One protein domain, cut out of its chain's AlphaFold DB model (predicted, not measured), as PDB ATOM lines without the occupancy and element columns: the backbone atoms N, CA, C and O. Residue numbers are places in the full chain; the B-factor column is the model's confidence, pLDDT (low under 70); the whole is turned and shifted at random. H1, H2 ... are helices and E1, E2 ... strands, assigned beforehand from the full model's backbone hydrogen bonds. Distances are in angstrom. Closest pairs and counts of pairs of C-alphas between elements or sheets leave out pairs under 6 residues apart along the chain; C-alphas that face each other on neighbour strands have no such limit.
ATOM      1  N   CYS A  24     242.808 240.499 233.090       69.19
ATOM      2  CA  CYS A  24     242.285 240.782 231.760       69.19
ATOM      3  C   CYS A  24     243.204 240.245 230.659       69.19
ATOM      4  O   CYS A  24     244.431 240.242 230.771       69.19
ATOM      5  N   LEU A  25     242.588 239.794 229.565       73.50
ATOM      6  CA  LEU A  25     243.286 239.619 228.298       73.50
ATOM      7  C   LEU A  25     243.489 241.014 227.700       73.50
ATOM      8  O   LEU A  25     242.530 241.622 227.238       73.50
ATOM      9  N   GLN A  26     244.719 241.520 227.743       76.62
ATOM     10  CA  GLN A  26     245.012 242.893 227.328       76.62
ATOM     11  C   GLN A  26     245.236 243.002 225.824       76.62
ATOM     12  O   GLN A  26     244.894 244.001 225.197       76.62
ATOM     13  N   MET A  27     245.896 242.004 225.242       84.25
ATOM     14  CA  MET A  27     246.366 242.098 223.871       84.25
ATOM     15  C   MET A  27     246.494 240.712 223.245       84.25
ATOM     16  O   MET A  27     246.914 239.761 223.904       84.25
ATOM     17  N   VAL A  28     246.158 240.631 221.959       86.81
ATOM     18  CA  VAL A  28     246.380 239.487 221.065       86.81
ATOM     19  C   VAL A  28     246.849 240.006 219.698       86.81
ATOM     20  O   VAL A  28     246.679 241.201 219.419       86.81
ATOM     21  N   PRO A  29     247.418 239.166 218.814       87.25
ATOM     22  CA  PRO A  29     247.818 239.612 217.485       87.25
ATOM     23  C   PRO A  29     246.611 240.122 216.687       87.25
ATOM     24  O   PRO A  29     245.646 239.394 216.467       87.25
ATOM     25  N   HIS A  30     246.678 241.367 216.210       85.00
ATOM     26  CA  HIS A  30     245.622 241.941 215.362       85.00
ATOM     27  C   HIS A  30     245.618 241.368 213.940       85.00
ATOM     28  O   HIS A  30     244.642 241.501 213.208       85.00
ATOM     29  N   THR A  31     246.736 240.794 213.506       90.38
ATOM     30  CA  THR A  31     246.888 240.184 212.186       90.38
ATOM     31  C   THR A  31     247.850 239.016 212.302       90.38
ATOM     32  O   THR A  31     248.914 239.146 212.907       90.38
ATOM     33  N   LEU A  32     247.451 237.888 211.718       94.25
ATOM     34  CA  LEU A  32     248.308 236.749 211.415       94.25
ATOM     35  C   LEU A  32     248.386 236.674 209.891       94.25
ATOM     36  O   LEU A  32     247.367 236.471 209.232       94.25
ATOM     37  N   ASP A  33     249.567 236.933 209.341       95.50
ATOM     38  CA  ASP A  33     249.785 237.086 207.908       95.50
ATOM     39  C   ASP A  33     250.470 235.851 207.328       95.50
ATOM     40  O   ASP A  33     251.656 235.611 207.549       95.50
ATOM     41  N   PHE A  34     249.702 235.068 206.578       96.19
ATOM     42  CA  PHE A  34     250.168 233.827 205.968       96.19
ATOM     43  C   PHE A  34     250.764 234.029 204.569       96.19
ATOM     44  O   PHE A  34     251.123 233.043 203.930       96.19
ATOM     45  N   GLY A  35     250.930 235.277 204.110       94.25
ATOM     46  CA  GLY A  35     251.614 235.620 202.860       94.25
ATOM     47  C   GLY A  35     250.767 235.476 201.595       94.25
ATOM     48  O   GLY A  35     249.593 235.103 201.641       94.25
ATOM     49  N   ASN A  36     251.381 235.786 200.450       92.56
ATOM     50  CA  ASN A  36     250.808 235.582 199.121       92.56
ATOM     51  C   ASN A  36     251.486 234.400 198.412       92.56
ATOM     52  O   ASN A  36     252.712 234.284 198.391       92.56
ATOM     53  N   HIS A  37     250.668 233.553 197.791       93.12
ATOM     54  CA  HIS A  37     251.033 232.259 197.237       93.12
ATOM     55  C   HIS A  37     250.514 232.094 195.811       93.12
ATOM     56  O   HIS A  37     249.402 232.504 195.494       93.12
ATOM     57  N   LYS A  38     251.287 231.420 194.952       89.06
ATOM     58  CA  LYS A  38     250.900 231.170 193.549       89.06
ATOM     59  C   LYS A  38     249.656 230.296 193.428       89.06
ATOM     60  O   LYS A  38     248.832 230.525 192.546       89.06
ATOM     61  N   LEU A  39     249.571 229.244 194.242       86.81
ATOM     62  CA  LEU A  39     248.495 228.256 194.188       86.81
ATOM     63  C   LEU A  39     248.317 227.516 195.520       86.81
ATOM     64  O   LEU A  39     249.227 227.456 196.352       86.81
ATOM     65  N   LEU A  40     247.154 226.881 195.684       88.06
ATOM     66  CA  LEU A  40     246.918 225.906 196.747       88.06
ATOM     67  C   LEU A  40     247.269 224.493 196.264       88.06
ATOM     68  O   LEU A  40     246.540 223.880 195.485       88.06
ATOM     69  N   ASN A  41     248.390 223.953 196.744       83.88
ATOM     70  CA  ASN A  41     248.810 222.590 196.428       83.88
ATOM     71  C   ASN A  41     248.202 221.603 197.437       83.88
ATOM     72  O   ASN A  41     248.536 221.630 198.619       83.88
ATOM     73  N   ASN A  42     247.366 220.672 196.966       84.25
ATOM     74  CA  ASN A  42     246.685 219.688 197.820       84.25
ATOM     75  C   ASN A  42     247.619 218.795 198.654       84.25
ATOM     76  O   ASN A  42     247.189 218.265 199.684       84.25
ATOM     77  N   SER A  43     248.873 218.627 198.229       85.81
ATOM     78  CA  SER A  43     249.897 217.875 198.957       85.81
ATOM     79  C   SER A  43     250.726 218.748 199.908       85.81
ATOM     80  O   SER A  43     251.407 218.192 200.767       85.81
ATOM     81  N   LYS A  44     250.698 220.082 199.763       89.12
ATOM     82  CA  LYS A  44     251.529 221.057 200.496       89.12
ATOM     83  C   LYS A  44     250.663 222.220 201.011       89.12
ATOM     84  O   LYS A  44     250.626 223.292 200.408       89.12
ATOM     85  N   ARG A  45     249.920 221.961 202.094       93.06
ATOM     86  CA  ARG A  45     248.781 222.779 202.570       93.06
ATOM     87  C   ARG A  45     249.054 223.624 203.816       93.06
ATOM     88  O   ARG A  45     248.119 224.215 204.348       93.06
ATOM     89  N   ASP A  46     250.292 223.628 204.287       95.44
ATOM     90  CA  ASP A  46     250.676 224.260 205.544       95.44
ATOM     91  C   ASP A  46     251.409 225.571 205.275       95.44
ATOM     92  O   ASP A  46     252.480 225.578 204.655       95.44
ATOM     93  N   PHE A  47     250.832 226.652 205.791       95.81
ATOM     94  CA  PHE A  47     251.323 228.013 205.646       95.81
ATOM     95  C   PHE A  47     251.616 228.604 207.018       95.81
ATOM     96  O   PHE A  47     250.842 228.407 207.954       95.81
ATOM     97  N   THR A  48     252.723 229.319 207.147       97.12
ATOM     98  CA  THR A  48     253.149 229.924 208.412       97.12
ATOM     99  C   THR A  48     252.934 231.428 208.422       97.12
ATOM    100  O   THR A  48     252.917 232.068 207.371       97.12
ATOM    101  N   ALA A  49     252.770 232.011 209.611       95.38
ATOM    102  CA  ALA A  49     252.505 233.443 209.769       95.38
ATOM    103  C   ALA A  49     253.726 234.346 209.467       95.38
ATOM    104  O   ALA A  49     253.656 235.557 209.670       95.38
ATOM    105  N   ASP A  50     254.845 233.777 208.998       94.50
ATOM    106  CA  ASP A  50     255.955 234.490 208.345       94.50
ATOM    107  C   ASP A  50     255.822 234.541 206.809       94.50
ATOM    108  O   ASP A  50     256.738 234.996 206.122       94.50
ATOM    109  N   GLY A  51     254.694 234.075 206.268       93.00
ATOM    110  CA  GLY A  51     254.358 234.174 204.853       93.00
ATOM    111  C   GLY A  51     254.840 233.022 203.974       93.00
ATOM    112  O   GLY A  51     254.912 233.194 202.759       93.00
ATOM    113  N   LYS A  52     255.189 231.864 204.547       94.88
ATOM    114  CA  LYS A  52     255.791 230.747 203.796       94.88
ATOM    115  C   LYS A  52     254.873 229.545 203.641       94.88
ATOM    116  O   LYS A  52     254.196 229.142 204.584       94.88
ATOM    117  N   ASN A  53     254.949 228.882 202.488       94.00
ATOM    118  CA  ASN A  53     254.531 227.496 202.332       94.00
ATOM    119  C   ASN A  53     255.657 226.580 202.827       94.00
ATOM    120  O   ASN A  53     256.679 226.387 202.164       94.00
ATOM    121  N   THR A  54     255.430 225.959 203.981       90.75
ATOM    122  CA  THR A  54     256.422 225.165 204.733       90.75
ATOM    123  C   THR A  54     257.132 224.069 203.932       90.75
ATOM    124  O   THR A  54     258.201 223.614 204.328       90.75
ATOM    125  N   THR A  55     256.554 223.612 202.816       90.81
ATOM    126  CA  THR A  55     257.093 222.492 202.030       90.81
ATOM    127  C   THR A  55     257.184 222.766 200.526       90.81
ATOM    128  O   THR A  55     257.471 221.838 199.763       90.81
ATOM    129  N   LEU A  56     256.952 224.010 200.088       91.75
ATOM    130  CA  LEU A  56     257.038 224.414 198.683       91.75
ATOM    131  C   LEU A  56     257.413 225.898 198.542       91.75
ATOM    132  O   LEU A  56     256.602 226.703 198.102       91.75
ATOM    133  N   ALA A  57     258.665 226.252 198.839       92.31
ATOM    134  CA  ALA A  57     259.145 227.641 198.780       92.31
ATOM    135  C   ALA A  57     258.955 228.321 197.405       92.31
ATOM    136  O   ALA A  57     258.780 229.528 197.314       92.31
ATOM    137  N   SER A  58     258.934 227.556 196.305       91.44
ATOM    138  CA  SER A  58     258.650 228.102 194.967       91.44
ATOM    139  C   SER A  58     257.222 228.642 194.806       91.44
ATOM    140  O   SER A  58     256.922 229.256 193.777       91.44
ATOM    141  N   ASN A  59     256.337 228.348 195.764       90.69
ATOM    142  CA  ASN A  59     254.963 228.829 195.823       90.69
ATOM    143  C   ASN A  59     254.850 230.235 196.419       90.69
ATOM    144  O   ASN A  59     253.860 230.904 196.142       90.69
ATOM    145  N   ASP A  60     255.842 230.668 197.193       91.00
ATOM    146  CA  ASP A  60     255.813 231.937 197.912       91.00
ATOM    147  C   ASP A  60     256.038 233.092 196.916       91.00
ATOM    148  O   ASP A  60     256.957 233.046 196.090       91.00
ATOM    149  N   LEU A  61     255.171 234.108 196.948       90.56
ATOM    150  CA  LEU A  61     255.278 235.318 196.119       90.56
ATOM    151  C   LEU A  61     255.725 236.528 196.935       90.56
ATOM    152  O   LEU A  61     256.637 237.237 196.523       90.56
ATOM    153  N   ALA A  62     255.080 236.748 198.078       89.25
ATOM    154  CA  ALA A  62     255.385 237.828 199.005       89.25
ATOM    155  C   ALA A  62     255.079 237.372 200.432       89.25
ATOM    156  O   ALA A  62     254.148 236.596 200.654       89.25
ATOM    157  N   ALA A  63     255.825 237.890 201.408       90.06
ATOM    158  CA  ALA A  63     255.595 237.542 202.807       90.06
ATOM    159  C   ALA A  63     254.278 238.115 203.357       90.06
ATOM    160  O   ALA A  63     253.822 237.660 204.405       90.06
ATOM    161  N   SER A  64     253.673 239.091 202.664       92.06
ATOM    162  CA  SER A  64     252.362 239.645 202.997       92.06
ATOM    163  C   SER A  64     251.263 239.186 202.052       92.06
ATOM    164  O   SER A  64     251.482 239.041 200.847       92.06
ATOM    165  N   TYR A  65     250.050 239.033 202.583       92.06
ATOM    166  CA  TYR A  65     248.866 238.683 201.792       92.06
ATOM    167  C   TYR A  65     248.507 239.712 200.702       92.06
ATOM    168  O   TYR A  65     247.772 239.389 199.772       92.06
ATOM    169  N   ASP A  66     248.988 240.954 200.813       88.75
ATOM    170  CA  ASP A  66     248.650 242.070 199.920       88.75
ATOM    171  C   ASP A  66     249.795 242.531 199.002       88.75
ATOM    172  O   ASP A  66     249.660 243.558 198.340       88.75
ATOM    173  N   ASN A  67     250.893 241.768 198.916       87.44
ATOM    174  CA  ASN A  67     252.057 242.042 198.053       87.44
ATOM    175  C   ASN A  67     252.896 243.274 198.418       87.44
ATOM    176  O   ASN A  67     253.518 243.877 197.548       87.44
ATOM    177  N   THR A  68     252.942 243.660 199.691       84.38
ATOM    178  CA  THR A  68     253.729 244.815 200.160       84.38
ATOM    179  C   THR A  68     255.122 244.437 200.690       84.38
ATOM    180  O   THR A  68     255.725 245.210 201.429       84.38
ATOM    181  N   ASP A  69     255.644 243.270 200.286       83.56
ATOM    182  CA  ASP A  69     256.929 242.627 200.648       83.56
ATOM    183  C   ASP A  69     257.171 242.345 202.146       83.56
ATOM    184  O   ASP A  69     257.752 241.315 202.490       83.56
ATOM    185  N   ALA A  70     256.705 243.198 203.057       93.19
ATOM    186  CA  ALA A  70     256.862 243.040 204.499       93.19
ATOM    187  C   ALA A  70     255.679 242.290 205.131       93.19
ATOM    188  O   ALA A  70     254.530 242.705 204.995       93.19
ATOM    189  N   ASN A  71     255.963 241.225 205.887       93.81
ATOM    190  CA  ASN A  71     254.949 240.470 206.627       93.81
ATOM    191  C   ASN A  71     254.229 241.354 207.665       93.81
ATOM    192  O   ASN A  71     254.862 242.143 208.369       93.81
ATOM    193  N   LYS A  72     252.903 241.207 207.770       92.44
ATOM    194  CA  LYS A  72     252.061 242.042 208.644       92.44
ATOM    195  C   LYS A  72     251.717 241.412 209.992       92.44
ATOM    196  O   LYS A  72     250.966 242.014 210.763       92.44
ATOM    197  N   THR A  73     252.255 240.236 210.312       92.88
ATOM    198  CA  THR A  73     252.151 239.663 211.656       92.88
ATOM    199  C   THR A  73     252.892 240.563 212.635       92.88
ATOM    200  O   THR A  73     254.114 240.708 212.591       92.88
ATOM    201  N   ARG A  74     252.146 241.197 213.542       90.31
ATOM    202  CA  ARG A  74     252.726 242.110 214.531       90.31
ATOM    203  C   ARG A  74     253.608 241.324 215.503       90.31
ATOM    204  O   ARG A  74     253.159 240.327 216.066       90.31
ATOM    205  N   ILE A  75     254.812 241.831 215.768       94.44
ATOM    206  CA  ILE A  75     255.756 241.270 216.747       94.44
ATOM    207  C   ILE A  75     255.987 242.202 217.942       94.44
ATOM    208  O   ILE A  75     255.857 243.425 217.824       94.44
ATOM    209  N   LEU A  76     256.305 241.619 219.100       93.81
ATOM    210  CA  LEU A  76     256.579 242.362 220.325       93.81
ATOM    211  C   LEU A  76     257.955 243.019 220.226       93.81
ATOM    212  O   LEU A  76     258.971 242.325 220.210       93.81
ATOM    213  N   ASN A  77     257.985 244.348 220.219       92.75
ATOM    214  CA  ASN A  77     259.208 245.121 220.404       92.75
ATOM    215  C   ASN A  77     259.262 245.608 221.855       92.75
ATOM    216  O   ASN A  77     258.390 246.363 222.289       92.75
ATOM    217  N   THR A  78     260.252 245.144 222.610       91.12
ATOM    218  CA  THR A  78     260.427 245.494 224.018       91.12
ATOM    219  C   THR A  78     261.903 245.479 224.383       91.12
ATOM    220  O   THR A  78     262.665 244.660 223.883       91.12
ATOM    221  N   THR A  79     262.297 246.368 225.290       91.00
ATOM    222  CA  THR A  79     263.631 246.374 225.905       91.00
ATOM    223  C   THR A  79     263.602 245.824 227.330       91.00
ATOM    224  O   THR A  79     264.587 245.952 228.053       91.00
ATOM    225  N   ASP A  80     262.467 245.276 227.774       90.50
ATOM    226  CA  ASP A  80     262.340 244.666 229.093       90.50
ATOM    227  C   ASP A  80     263.099 243.328 229.129       90.50
ATOM    228  O   ASP A  80     262.691 242.379 228.450       90.50
ATOM    229  N   PRO A  81     264.168 243.199 229.940       89.62
ATOM    230  CA  PRO A  81     264.942 241.963 230.021       89.62
ATOM    231  C   PRO A  81     264.100 240.740 230.410       89.62
ATOM    232  O   PRO A  81     264.388 239.625 229.963       89.62
ATOM    233  N   ALA A  82     263.032 240.942 231.192       88.62
ATOM    234  CA  ALA A  82     262.129 239.877 231.623       88.62
ATOM    235  C   ALA A  82     261.270 239.314 230.472       88.62
ATOM    236  O   ALA A  82     260.718 238.214 230.573       88.62
ATOM    237  N   LEU A  83     261.195 240.042 229.353       92.44
ATOM    238  CA  LEU A  83     260.459 239.672 228.146       92.44
ATOM    239  C   LEU A  83     261.368 239.238 226.985       92.44
ATOM    240  O   LEU A  83     260.870 238.954 225.900       92.44
ATOM    241  N   SER A  84     262.676 239.088 227.204       94.44
ATOM    242  CA  SER A  84     263.642 238.657 226.173       94.44
ATOM    243  C   SER A  84     263.259 237.353 225.453       94.44
ATOM    244  O   SER A  84     263.519 237.187 224.265       94.44
ATOM    245  N   LYS A  85     262.583 236.417 226.135       94.12
ATOM    246  CA  LYS A  85     262.119 235.148 225.534       94.12
ATOM    247  C   LYS A  85     260.942 235.307 224.566       94.12
ATOM    248  O   LYS A  85     260.683 234.390 223.778       94.12
ATOM    249  N   VAL A  86     260.213 236.415 224.656       94.75
ATOM    250  CA  VAL A  86     259.026 236.734 223.846       94.75
ATOM    251  C   VAL A  86     259.236 237.957 222.949       94.75
ATOM    252  O   VAL A  86     258.355 238.306 222.170       94.75
ATOM    253  N   GLU A  87     260.412 238.577 223.014       95.50
ATOM    254  CA  GLU A  87     260.842 239.624 222.093       95.50
ATOM    255  C   GLU A  87     260.858 239.096 220.649       95.50
ATOM    256  O   GLU A  87     261.238 237.950 220.392       95.50
ATOM    257  N   ASN A  88     260.444 239.937 219.700       95.69
ATOM    258  CA  ASN A  88     260.378 239.630 218.270       95.69
ATOM    259  C   ASN A  88     259.449 238.454 217.913       95.69
ATOM    260  O   ASN A  88     259.587 237.835 216.858       95.69
ATOM    261  N   LYS A  89     258.472 238.158 218.777       97.31
ATOM    262  CA  LYS A  89     257.444 237.134 218.552       97.31
ATOM    263  C   LYS A  89     256.064 237.756 218.405       97.31
ATOM    264  O   LYS A  89     255.785 238.802 218.989       97.31
ATOM    265  N   ALA A  90     255.187 237.096 217.652       94.81
ATOM    266  CA  ALA A  90     253.756 237.364 217.742       94.81
ATOM    267  C   ALA A  90     253.304 237.014 219.161       94.81
ATOM    268  O   ALA A  90     253.745 235.996 219.692       94.81
ATOM    269  N   TRP A  91     252.486 237.848 219.802       93.69
ATOM    270  CA  TRP A  91     252.268 237.720 221.240       93.69
ATOM    271  C   TRP A  91     250.832 237.966 221.665       93.69
ATOM    272  O   TRP A  91     250.078 238.673 221.000       93.69
ATOM    273  N   ALA A  92     250.494 237.378 222.805       89.00
ATOM    274  CA  ALA A  92     249.312 237.684 223.581       89.00
ATOM    275  C   ALA A  92     249.736 238.053 225.005       89.00
ATOM    276  O   ALA A  92     250.689 237.494 225.550       89.00
ATOM    277  N   THR A  93     249.031 239.003 225.612       85.69
ATOM    278  CA  THR A  93     249.311 239.475 226.970       85.69
ATOM    279  C   THR A  93     248.089 239.289 227.847       85.69
ATOM    280  O   THR A  93     247.009 239.789 227.535       85.69
ATOM    281  N   VAL A  94     248.292 238.621 228.977       81.38
ATOM    282  CA  VAL A  94     247.327 238.501 230.064       81.38
ATOM    283  C   VAL A  94     247.871 239.279 231.247       81.38
ATOM    284  O   VAL A  94     248.933 238.956 231.777       81.38
ATOM    285  N   VAL A  95     247.150 240.308 231.666       76.81
ATOM    286  CA  VAL A  95     247.480 241.059 232.872       76.81
ATOM    287  C   VAL A  95     246.825 240.352 234.046       76.81
ATOM    288  O   VAL A  95     245.610 240.189 234.066       76.81
ATOM    289  N   ASP A  96     247.645 239.923 234.999       73.25
ATOM    290  CA  ASP A  96     247.244 239.331 236.268       73.25
ATOM    291  C   ASP A  96     247.781 240.202 237.412       73.25
ATOM    292  O   ASP A  96     248.945 240.152 237.808       73.25
ATOM    293  N   LYS A  97     246.914 241.071 237.920       62.28
ATOM    294  CA  LYS A  97     247.159 241.920 239.086       62.28
ATOM    295  C   LYS A  97     246.625 241.277 240.365       62.28
ATOM    296  O   LYS A  97     246.439 241.983 241.359       62.28
ATOM    297  N   GLN A  98     246.314 239.980 240.363       56.94
ATOM    298  CA  GLN A  98     245.895 239.291 241.575       56.94
ATOM    299  C   GLN A  98     247.108 239.087 242.482       56.94
ATOM    300  O   GLN A  98     247.802 238.078 242.440       56.94
ATOM    301  N   ILE A  99     247.357 240.083 243.330       52.81
ATOM    302  CA  ILE A  99     248.371 240.013 244.376       52.81
ATOM    303  C   ILE A  99     248.079 238.791 245.256       52.81
ATOM    304  O   ILE A  99     246.945 238.595 245.714       52.81
ATOM    305  N   ILE A 100     249.107 237.987 245.525       48.22
ATOM    306  CA  ILE A 100     249.080 237.013 246.608       48.22
ATOM    307  C   ILE A 100     248.631 237.721 247.893       48.22
ATOM    308  O   ILE A 100     249.258 238.666 248.360       48.22
ATOM    309  N   ARG A 101     247.543 237.258 248.506       48.94
ATOM    310  CA  ARG A 101     247.091 237.762 249.811       48.94
ATOM    311  C   ARG A 101     247.961 237.185 250.937       48.94
ATOM    312  O   ARG A 101     247.481 236.398 251.743       48.94
ATOM    313  N   THR A 102     249.242 237.540 250.997       45.72
ATOM    314  CA  THR A 102     250.212 237.098 252.027       45.72
ATOM    315  C   THR A 102     250.267 238.019 253.257       45.72
ATOM    316  O   THR A 102     251.264 238.056 253.972       45.72
ATOM    317  N   GLY A 103     249.194 238.762 253.549       46.78
ATOM    318  CA  GLY A 103     249.114 239.677 254.699       46.78
ATOM    319  C   GLY A 103     248.361 239.116 255.914       46.78
ATOM    320  O   GLY A 103     247.546 238.201 255.809       46.78
ATOM    321  N   THR A 104     248.580 239.701 257.094       44.53
ATOM    322  CA  THR A 104     247.713 239.489 258.265       44.53
ATOM    323  C   THR A 104     246.396 240.254 258.087       44.53
ATOM    324  O   THR A 104     246.433 241.447 257.793       44.53
ATOM    325  N   GLY A 105     245.244 239.600 258.286       48.19
ATOM    326  CA  GLY A 105     243.913 240.223 258.160       48.19
ATOM    327  C   GLY A 105     242.930 239.505 257.225       48.19
ATOM    328  O   GLY A 105     241.785 239.937 257.104       48.19
ATOM    329  N   TYR A 106     243.339 238.405 256.585       48.28
ATOM    330  CA  TYR A 106     242.464 237.582 255.744       48.28
ATOM    331  C   TYR A 106     241.917 236.369 256.510       48.28
ATOM    332  O   TYR A 106     242.538 235.877 257.453       48.28
ATOM    333  N   ALA A 107     240.733 235.882 256.122       49.00
ATOM    334  CA  ALA A 107     240.135 234.701 256.741       49.00
ATOM    335  C   ALA A 107     241.007 233.456 256.487       49.00
ATOM    336  O   ALA A 107     241.508 233.276 255.379       49.00
ATOM    337  N   ALA A 108     241.136 232.557 257.469       46.59
ATOM    338  CA  ALA A 108     241.952 231.336 257.365       46.59
ATOM    339  C   ALA A 108     241.542 230.389 256.214       46.59
ATOM    340  O   ALA A 108     242.289 229.489 255.849       46.59
ATOM    341  N   THR A 109     240.358 230.595 255.636       44.34
ATOM    342  CA  THR A 109     239.840 229.879 254.463       44.34
ATOM    343  C   THR A 109     240.313 230.458 253.126       44.34
ATOM    344  O   THR A 109     239.937 229.944 252.076       44.34
ATOM    345  N   THR A 110     241.099 231.537 253.129       41.34
ATOM    346  CA  THR A 110     241.622 232.149 251.903       41.34
ATOM    347  C   THR A 110     242.974 231.548 251.534       41.34
ATOM    348  O   THR A 110     243.953 231.696 252.260       41.34
ATOM    349  N   THR A 111     243.030 230.863 250.390       45.47
ATOM    350  CA  THR A 111     244.280 230.327 249.841       45.47
ATOM    351  C   THR A 111     244.997 231.423 249.043       45.47
ATOM    352  O   THR A 111     244.415 231.951 248.094       45.47
ATOM    353  N   PRO A 112     246.251 231.768 249.376       47.09
ATOM    354  CA  PRO A 112     247.045 232.761 248.657       47.09
ATOM    355  C   PRO A 112     247.671 232.139 247.396       47.09
ATOM    356  O   PRO A 112     248.888 232.076 247.262       47.09
ATOM    357  N   LYS A 113     246.850 231.602 246.490       47.50
ATOM    358  CA  LYS A 113     247.311 231.029 245.219       47.50
ATOM    359  C   LYS A 113     246.629 231.739 244.064       47.50
ATOM    360  O   LYS A 113     245.400 231.779 244.011       47.50
ATOM    361  N   SER A 114     247.426 232.267 243.144       51.09
ATOM    362  CA  SER A 114     246.941 232.719 241.842       51.09
ATOM    363  C   SER A 114     246.325 231.531 241.099       51.09
ATOM    364  O   SER A 114     246.807 230.399 241.214       51.09
ATOM    365  N   GLY A 115     245.225 231.770 240.388       51.69
ATOM    366  CA  GLY A 115     244.570 230.735 239.593       51.69
ATOM    367  C   GLY A 115     245.479 230.205 238.483       51.69
ATOM    368  O   GLY A 115     246.448 230.851 238.088       51.69
ATOM    369  N   SER A 116     245.161 229.017 237.965       58.94
ATOM    370  CA  SER A 116     245.736 228.574 236.692       58.94
ATOM    371  C   SER A 116     244.912 229.163 235.556       58.94
ATOM    372  O   SER A 116     243.679 229.108 235.588       58.94
ATOM    373  N   TRP A 117     245.597 229.724 234.563       67.25
ATOM    374  CA  TRP A 117     244.973 230.392 233.429       67.25
ATOM    375  C   TRP A 117     245.321 229.669 232.136       67.25
ATOM    376  O   TRP A 117     246.485 229.354 231.889       67.25
ATOM    377  N   GLU A 118     244.319 229.453 231.297       73.69
ATOM    378  CA  GLU A 118     244.483 228.895 229.961       73.69
ATOM    379  C   GLU A 118     244.074 229.940 228.923       73.69
ATOM    380  O   GLU A 118     243.015 230.558 229.036       73.69
ATOM    381  N   LEU A 119     244.929 230.152 227.922       79.12
ATOM    382  CA  LEU A 119     244.630 230.981 226.763       79.12
ATOM    383  C   LEU A 119     244.285 230.065 225.591       79.12
ATOM    384  O   LEU A 119     245.092 229.227 225.196       79.12
ATOM    385  N   ASN A 150     255.400 225.553 220.128       95.25
ATOM    386  CA  ASN A 150     256.579 226.149 220.783       95.25
ATOM    387  C   ASN A 150     256.320 227.458 221.561       95.25
ATOM    388  O   ASN A 150     257.156 228.368 221.552       95.25
ATOM    389  N   THR A 151     255.181 227.553 222.259       93.19
ATOM    390  CA  THR A 151     254.806 228.732 223.054       93.19
ATOM    391  C   THR A 151     255.944 229.163 223.977       93.19
ATOM    392  O   THR A 151     256.324 228.458 224.914       93.19
ATOM    393  N   ALA A 152     256.475 230.355 223.733       94.56
ATOM    394  CA  ALA A 152     257.375 231.027 224.646       94.56
ATOM    395  C   ALA A 152     256.584 231.811 225.686       94.56
ATOM    396  O   ALA A 152     255.469 232.270 225.445       94.56
ATOM    397  N   TYR A 153     257.203 231.980 226.845       90.19
ATOM    398  CA  TYR A 153     256.600 232.641 227.984       90.19
ATOM    399  C   TYR A 153     257.593 233.627 228.591       90.19
ATOM    400  O   TYR A 153     258.772 233.308 228.789       90.19
ATOM    401  N   GLY A 154     257.098 234.825 228.874       87.44
ATOM    402  CA  GLY A 154     257.772 235.861 229.636       87.44
ATOM    403  C   GLY A 154     256.790 236.488 230.614       87.44
ATOM    404  O   GLY A 154     255.574 236.386 230.449       87.44
ATOM    405  N   ARG A 155     257.313 237.146 231.643       85.31
ATOM    406  CA  ARG A 155     256.475 237.854 232.606       85.31
ATOM    407  C   ARG A 155     257.160 239.121 233.060       85.31
ATOM    408  O   ARG A 155     258.349 239.092 233.356       85.31
ATOM    409  N   THR A 156     256.406 240.207 233.160       84.44
ATOM    410  CA  THR A 156     256.921 241.483 233.654       84.44
ATOM    411  C   THR A 156     256.027 242.072 234.727       84.44
ATOM    412  O   THR A 156     254.804 242.019 234.634       84.44
ATOM    413  N   GLN A 157     256.645 242.678 235.736       81.38
ATOM    414  CA  GLN A 157     255.942 243.543 236.677       81.38
ATOM    415  C   GLN A 157     255.809 244.977 236.144       81.38
ATOM    416  O   GLN A 157     255.086 245.785 236.700       81.38
ATOM    417  N   LYS A 158     256.450 245.335 235.034       83.56
ATOM    418  CA  LYS A 158     256.323 246.669 234.437       83.56
ATOM    419  C   LYS A 158     255.032 246.772 233.619       83.56
ATOM    420  O   LYS A 158     255.066 247.063 232.425       83.56
ATOM    421  N   VAL A 159     253.890 246.503 234.262       79.69
ATOM    422  CA  VAL A 159     252.572 246.372 233.617       79.69
ATOM    423  C   VAL A 159     252.262 247.618 232.802       79.69
ATOM    424  O   VAL A 159     252.073 247.512 231.598       79.69
ATOM    425  N   PHE A 160     252.348 248.804 233.409       80.12
ATOM    426  CA  PHE A 160     252.106 250.056 232.695       80.12
ATOM    427  C   PHE A 160     253.067 250.287 231.522       80.12
ATOM    428  O   PHE A 160     252.664 250.809 230.484       80.12
ATOM    429  N   GLU A 161     254.343 249.894 231.639       86.25
ATOM    430  CA  GLU A 161     255.287 250.043 230.528       86.25
ATOM    431  C   GLU A 161     254.910 249.152 229.340       86.25
ATOM    432  O   GLU A 161     255.080 249.598 228.202       86.25
ATOM    433  N   LEU A 162     254.392 247.948 229.606       85.69
ATOM    434  CA  LEU A 162     253.946 246.991 228.597       85.69
ATOM    435  C   LEU A 162     252.605 247.389 227.968       85.69
ATOM    436  O   LEU A 162     252.465 247.336 226.747       85.69
ATOM    437  N   THR A 163     251.619 247.755 228.784       78.25
ATOM    438  CA  THR A 163     250.235 247.960 228.331       78.25
ATOM    439  C   THR A 163     249.964 249.378 227.851       78.25
ATOM    440  O   THR A 163     249.117 249.568 226.981       78.25
ATOM    441  N   LYS A 164     250.679 250.370 228.406       82.19
ATOM    442  CA  LYS A 164     250.416 251.810 228.245       82.19
ATOM    443  C   LYS A 164     248.990 252.232 228.626       82.19
ATOM    444  O   LYS A 164     248.559 253.322 228.256       82.19
ATOM    445  N   ASP A 165     248.272 251.399 229.374       71.38
ATOM    446  CA  ASP A 165     246.906 251.670 229.811       71.38
ATOM    447  C   ASP A 165     246.925 252.537 231.076       71.38
ATOM    448  O   ASP A 165     247.586 252.201 232.060       71.38
ATOM    449  N   ALA A 166     246.207 253.662 231.083       72.31
ATOM    450  CA  ALA A 166     246.163 254.560 232.237       72.31
ATOM    451  C   ALA A 166     245.644 253.865 233.513       72.31
ATOM    452  O   ALA A 166     246.043 254.234 234.617       72.31
ATOM    453  N   ASN A 167     244.831 252.816 233.368       66.00
ATOM    454  CA  ASN A 167     244.332 251.999 234.475       66.00
ATOM    455  C   ASN A 167     245.423 251.130 235.126       66.00
ATOM    456  O   ASN A 167     245.248 250.602 236.228       66.00
ATOM    457  N   ASP A 168     246.567 250.985 234.460       69.81
ATOM    458  CA  ASP A 168     247.737 250.273 234.961       69.81
ATOM    459  C   ASP A 168     248.780 251.220 235.570       69.81
ATOM    460  O   ASP A 168     249.697 250.752 236.238       69.81
ATOM    461  N   ALA A 169     248.636 252.539 235.399       71.12
ATOM    462  CA  ALA A 169     249.628 253.529 235.831       71.12
ATOM    463  C   ALA A 169     249.799 253.609 237.356       71.12
ATOM    464  O   ALA A 169     250.883 253.919 237.845       71.12
ATOM    465  N   SER A 170     248.732 253.334 238.109       68.88
ATOM    466  CA  SER A 170     248.748 253.286 239.576       68.88
ATOM    467  C   SER A 170     249.106 251.904 240.127       68.88
ATOM    468  O   SER A 170     249.120 251.722 241.345       68.88
ATOM    469  N   TRP A 171     249.380 250.923 239.259       66.12
ATOM    470  CA  TRP A 171     249.814 249.606 239.697       66.12
ATOM    471  C   TRP A 171     251.210 249.711 240.314       66.12
ATOM    472  O   TRP A 171     252.170 250.122 239.661       66.12
ATOM    473  N   VAL A 172     251.312 249.347 241.590       65.06
ATOM    474  CA  VAL A 172     252.574 249.325 242.331       65.06
ATOM    475  C   VAL A 172     253.061 247.883 242.392       65.06
ATOM    476  O   VAL A 172     252.310 246.996 242.795       65.06
ATOM    477  N   THR A 173     254.319 247.669 242.006       64.00
ATOM    478  CA  THR A 173     255.034 246.398 242.189       64.00
ATOM    479  C   THR A 173     254.945 245.957 243.645       64.00
ATOM    480  O   THR A 173     255.353 246.714 244.531       64.00
ATOM    481  N   ASP A 174     254.466 244.745 243.912       61.91
ATOM    482  CA  ASP A 174     254.533 244.177 245.254       61.91
ATOM    483  C   ASP A 174     255.894 243.496 245.449       61.91
ATOM    484  O   ASP A 174     256.198 242.436 244.904       61.91
ATOM    485  N   SER A 175     256.736 244.148 246.250       58.53
ATOM    486  CA  SER A 175     258.097 243.706 246.561       58.53
ATOM    487  C   SER A 175     258.170 242.390 247.344       58.53
ATOM    488  O   SER A 175     259.272 241.904 247.583       58.53
ATOM    489  N   THR A 176     257.037 241.849 247.803       57.09
ATOM    490  CA  THR A 176     256.987 240.626 248.619       57.09
ATOM    491  C   THR A 176     256.637 239.359 247.842       57.09
ATOM    492  O   THR A 176     256.744 238.270 248.406       57.09
ATOM    493  N   ALA A 177     256.265 239.457 246.564       53.91
ATOM    494  CA  ALA A 177     255.933 238.281 245.766       53.91
ATOM    495  C   ALA A 177     257.144 237.571 245.179       53.91
ATOM    496  O   ALA A 177     258.084 238.202 244.687       53.91
ATOM    497  N   ALA A 178     257.088 236.239 245.173       53.00
ATOM    498  CA  ALA A 178     258.123 235.430 244.558       53.00
ATOM    499  C   ALA A 178     257.968 235.349 243.031       53.00
ATOM    500  O   ALA A 178     256.888 235.514 242.443       53.00
ATOM    501  N   ASP A 179     259.076 235.006 242.371       50.50
ATOM    502  CA  ASP A 179     259.109 234.717 240.945       50.50
ATOM    503  C   ASP A 179     258.250 233.484 240.607       50.50
ATOM    504  O   ASP A 179     258.708 232.352 240.603       50.50
ATOM    505  N   GLY A 180     256.980 233.702 240.283       51.22
ATOM    506  CA  GLY A 180     256.104 232.665 239.713       51.22
ATOM    507  C   GLY A 180     254.630 232.860 240.045       51.22
ATOM    508  O   GLY A 180     253.773 232.209 239.469       51.22
ATOM    509  N   GLU A 181     254.327 233.835 240.902       53.78
ATOM    510  CA  GLU A 181     253.099 233.805 241.693       53.78
ATOM    511  C   GLU A 181     252.087 234.914 241.325       53.78
ATOM    512  O   GLU A 181     251.642 235.681 242.170       53.78
ATOM    513  N   GLY A 182     251.727 234.998 240.035       53.66
ATOM    514  CA  GLY A 182     250.557 235.759 239.545       53.66
ATOM    515  C   GLY A 182     250.562 237.274 239.758       53.66
ATOM    516  O   GLY A 182     249.507 237.875 239.925       53.66
ATOM    517  N   GLN A 183     251.737 237.902 239.720       68.69
ATOM    518  CA  GLN A 183     251.845 239.357 239.719       68.69
ATOM    519  C   GLN A 183     252.440 239.882 238.420       68.69
ATOM    520  O   GLN A 183     253.545 239.504 238.017       68.69
ATOM    521  N   GLY A 184     251.709 240.795 237.790       76.50
ATOM    522  CA  GLY A 184     252.148 241.543 236.625       76.50
ATOM    523  C   GLY A 184     251.473 241.078 235.338       76.50
ATOM    524  O   GLY A 184     250.311 240.695 235.316       76.50
ATOM    525  N   ALA A 185     252.193 241.135 234.227       81.69
ATOM    526  CA  ALA A 185     251.699 240.716 232.929       81.69
ATOM    527  C   ALA A 185     252.400 239.436 232.480       81.69
ATOM    528  O   ALA A 185     253.624 239.405 232.340       81.69
ATOM    529  N   ASN A 186     251.609 238.395 232.240       84.25
ATOM    530  CA  ASN A 186     252.016 237.176 231.561       84.25
ATOM    531  C   ASN A 186     251.984 237.425 230.052       84.25
ATOM    532  O   ASN A 186     250.963 237.844 229.507       84.25
ATOM    533  N   VAL A 187     253.091 237.153 229.373       89.19
ATOM    534  CA  VAL A 187     253.231 237.348 227.931       89.19
ATOM    535  C   VAL A 187     253.536 236.006 227.289       89.19
ATOM    536  O   VAL A 187     254.555 235.379 227.579       89.19
ATOM    537  N   PHE A 188     252.645 235.575 226.407       91.75
ATOM    538  CA  PHE A 188     252.796 234.381 225.587       91.75
ATOM    539  C   PHE A 188     253.265 234.814 224.205       91.75
ATOM    540  O   PHE A 188     252.721 235.767 223.651       91.75
ATOM    541  N   GLY A 189     254.277 234.150 223.657       94.81
ATOM    542  CA  GLY A 189     254.869 234.520 222.377       94.81
ATOM    543  C   GLY A 189     255.144 233.320 221.485       94.81
ATOM    544  O   GLY A 189     255.638 232.297 221.947       94.81
ATOM    545  N   TRP A 190     254.908 233.478 220.192       97.25
ATOM    546  CA  TRP A 190     255.160 232.477 219.160       97.25
ATOM    547  C   TRP A 190     256.026 233.096 218.073       97.25
ATOM    548  O   TRP A 190     255.751 234.213 217.616       97.25
ATOM    549  N   ALA A 191     257.089 232.403 217.654       97.44
ATOM    550  CA  ALA A 191     257.762 232.844 216.442       97.44
ATOM    551  C   ALA A 191     256.752 232.739 215.285       97.44
ATOM    552  O   ALA A 191     255.949 231.805 215.282       97.44
ATOM    553  N   PRO A 192     256.751 233.654 214.303       96.31
ATOM    554  CA  PRO A 192     255.763 233.588 213.227       96.31
ATOM    555  C   PRO A 192     255.773 232.248 212.460       96.31
ATOM    556  O   PRO A 192     254.719 231.792 212.019       96.31
ATOM    557  N   GLN A 193     256.917 231.552 212.392       96.38
ATOM    558  CA  GLN A 193     256.996 230.197 211.831       96.38
ATOM    559  C   GLN A 193     256.302 229.094 212.659       96.38
ATOM    560  O   GLN A 193     256.037 228.017 212.131       96.38
ATOM    561  N   ASP A 194     256.018 229.338 213.940       97.00
ATOM    562  CA  ASP A 194     255.340 228.392 214.836       97.00
ATOM    563  C   ASP A 194     253.808 228.569 214.824       97.00
ATOM    564  O   ASP A 194     253.083 227.805 215.464       97.00
ATOM    565  N   ILE A 195     253.300 229.570 214.097       96.69
ATOM    566  CA  ILE A 195     251.867 229.788 213.875       96.69
ATOM    567  C   ILE A 195     251.524 229.266 212.487       96.69
ATOM    568  O   ILE A 195     252.000 229.801 211.484       96.69
ATOM    569  N   LYS A 196     250.679 228.239 212.421       96.38
ATOM    570  CA  LYS A 196     250.397 227.513 211.181       96.38
ATOM    571  C   LYS A 196     248.916 227.518 210.837       96.38
ATOM    572  O   LYS A 196     248.078 227.145 211.653       96.38
ATOM    573  N   LEU A 197     248.623 227.878 209.593       95.56
ATOM    574  CA  LEU A 197     247.345 227.668 208.935       95.56
ATOM    575  C   LEU A 197     247.447 226.443 208.023       95.56
ATOM    576  O   LEU A 197     248.179 226.445 207.032       95.56
ATOM    577  N   THR A 198     246.687 225.402 208.342       94.94
ATOM    578  CA  THR A 198     246.570 224.200 207.515       94.94
ATOM    579  C   THR A 198     245.279 224.250 206.714       94.94
ATOM    580  O   THR A 198     244.178 224.217 207.275       94.94
ATOM    581  N   MET A 199     245.409 224.269 205.389       94.00
ATOM    582  CA  MET A 199     244.264 224.236 204.484       94.00
ATOM    583  C   MET A 199     243.650 222.825 204.399       94.00
ATOM    584  O   MET A 199     244.380 221.821 204.434       94.00
TER     585      MET A 199
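What this domain is: This is residues 24 to 119 and 150 to 199 of the 223 residues of the protein "Putative CscB cell-surface protein, WxL1 domain" of Latilactobacillus curvatus (UniProt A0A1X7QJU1). With little regular structure, this is a loop-rich rod: a twisted sheet, E1 - E4 - E7 - E6, near the middle with H1 over one face, the small sheet E2 - E8 towards one end, and residues 104 to 109 sticking out at the other. The 146 printed residues run E1 E2 E3 E4 E5 E6 H1 E7 E8, mostly strand, both sheets antiparallel, 42 residues in named elements. It is loose, radius of gyration of the C-alphas 19.7 A, spanning 65 by 29 by 22 A.

How they stand to each other: Edge strand E1, residues 24 to 27, is antiparallel to E4, residues 90 to 96; N 26 and O 93 are 2.9 A apart, within hydrogen-bond range. E2, residues 46 to 48, is antiparallel to E8, residues 195 to 198, with N 47 and O 197 within range at 2.9 A. E3, residues 60 to 62, and E5, residues 116 to 119, pair with no named strand. E7, residues 184 to 190, is antiparallel to E4, N 92 to O 188 2.9 A, and to E6, residues 152 to 156, N 154 to O 187 2.9 A. H1, residues 159 to 163, is on this sheet at a height of 8.4 A; its one O i to N i+4 pair is within range.

Where its parts are: E1 begins at C-alpha 24 (242.285, 240.782, 231.760); E4 and E7 measure 19.7 and 19.9 A; E8 ends at C-alpha 198 (246.570, 224.200, 207.515).

The domain as a whole: Residues 120 to 149 are not printed, a gap of 14.2 A between C-alphas 119 and 150. The E3 to E4 link is long, 27 residues. pLDDT is under 70 in 38 residues, among them 97 to 117.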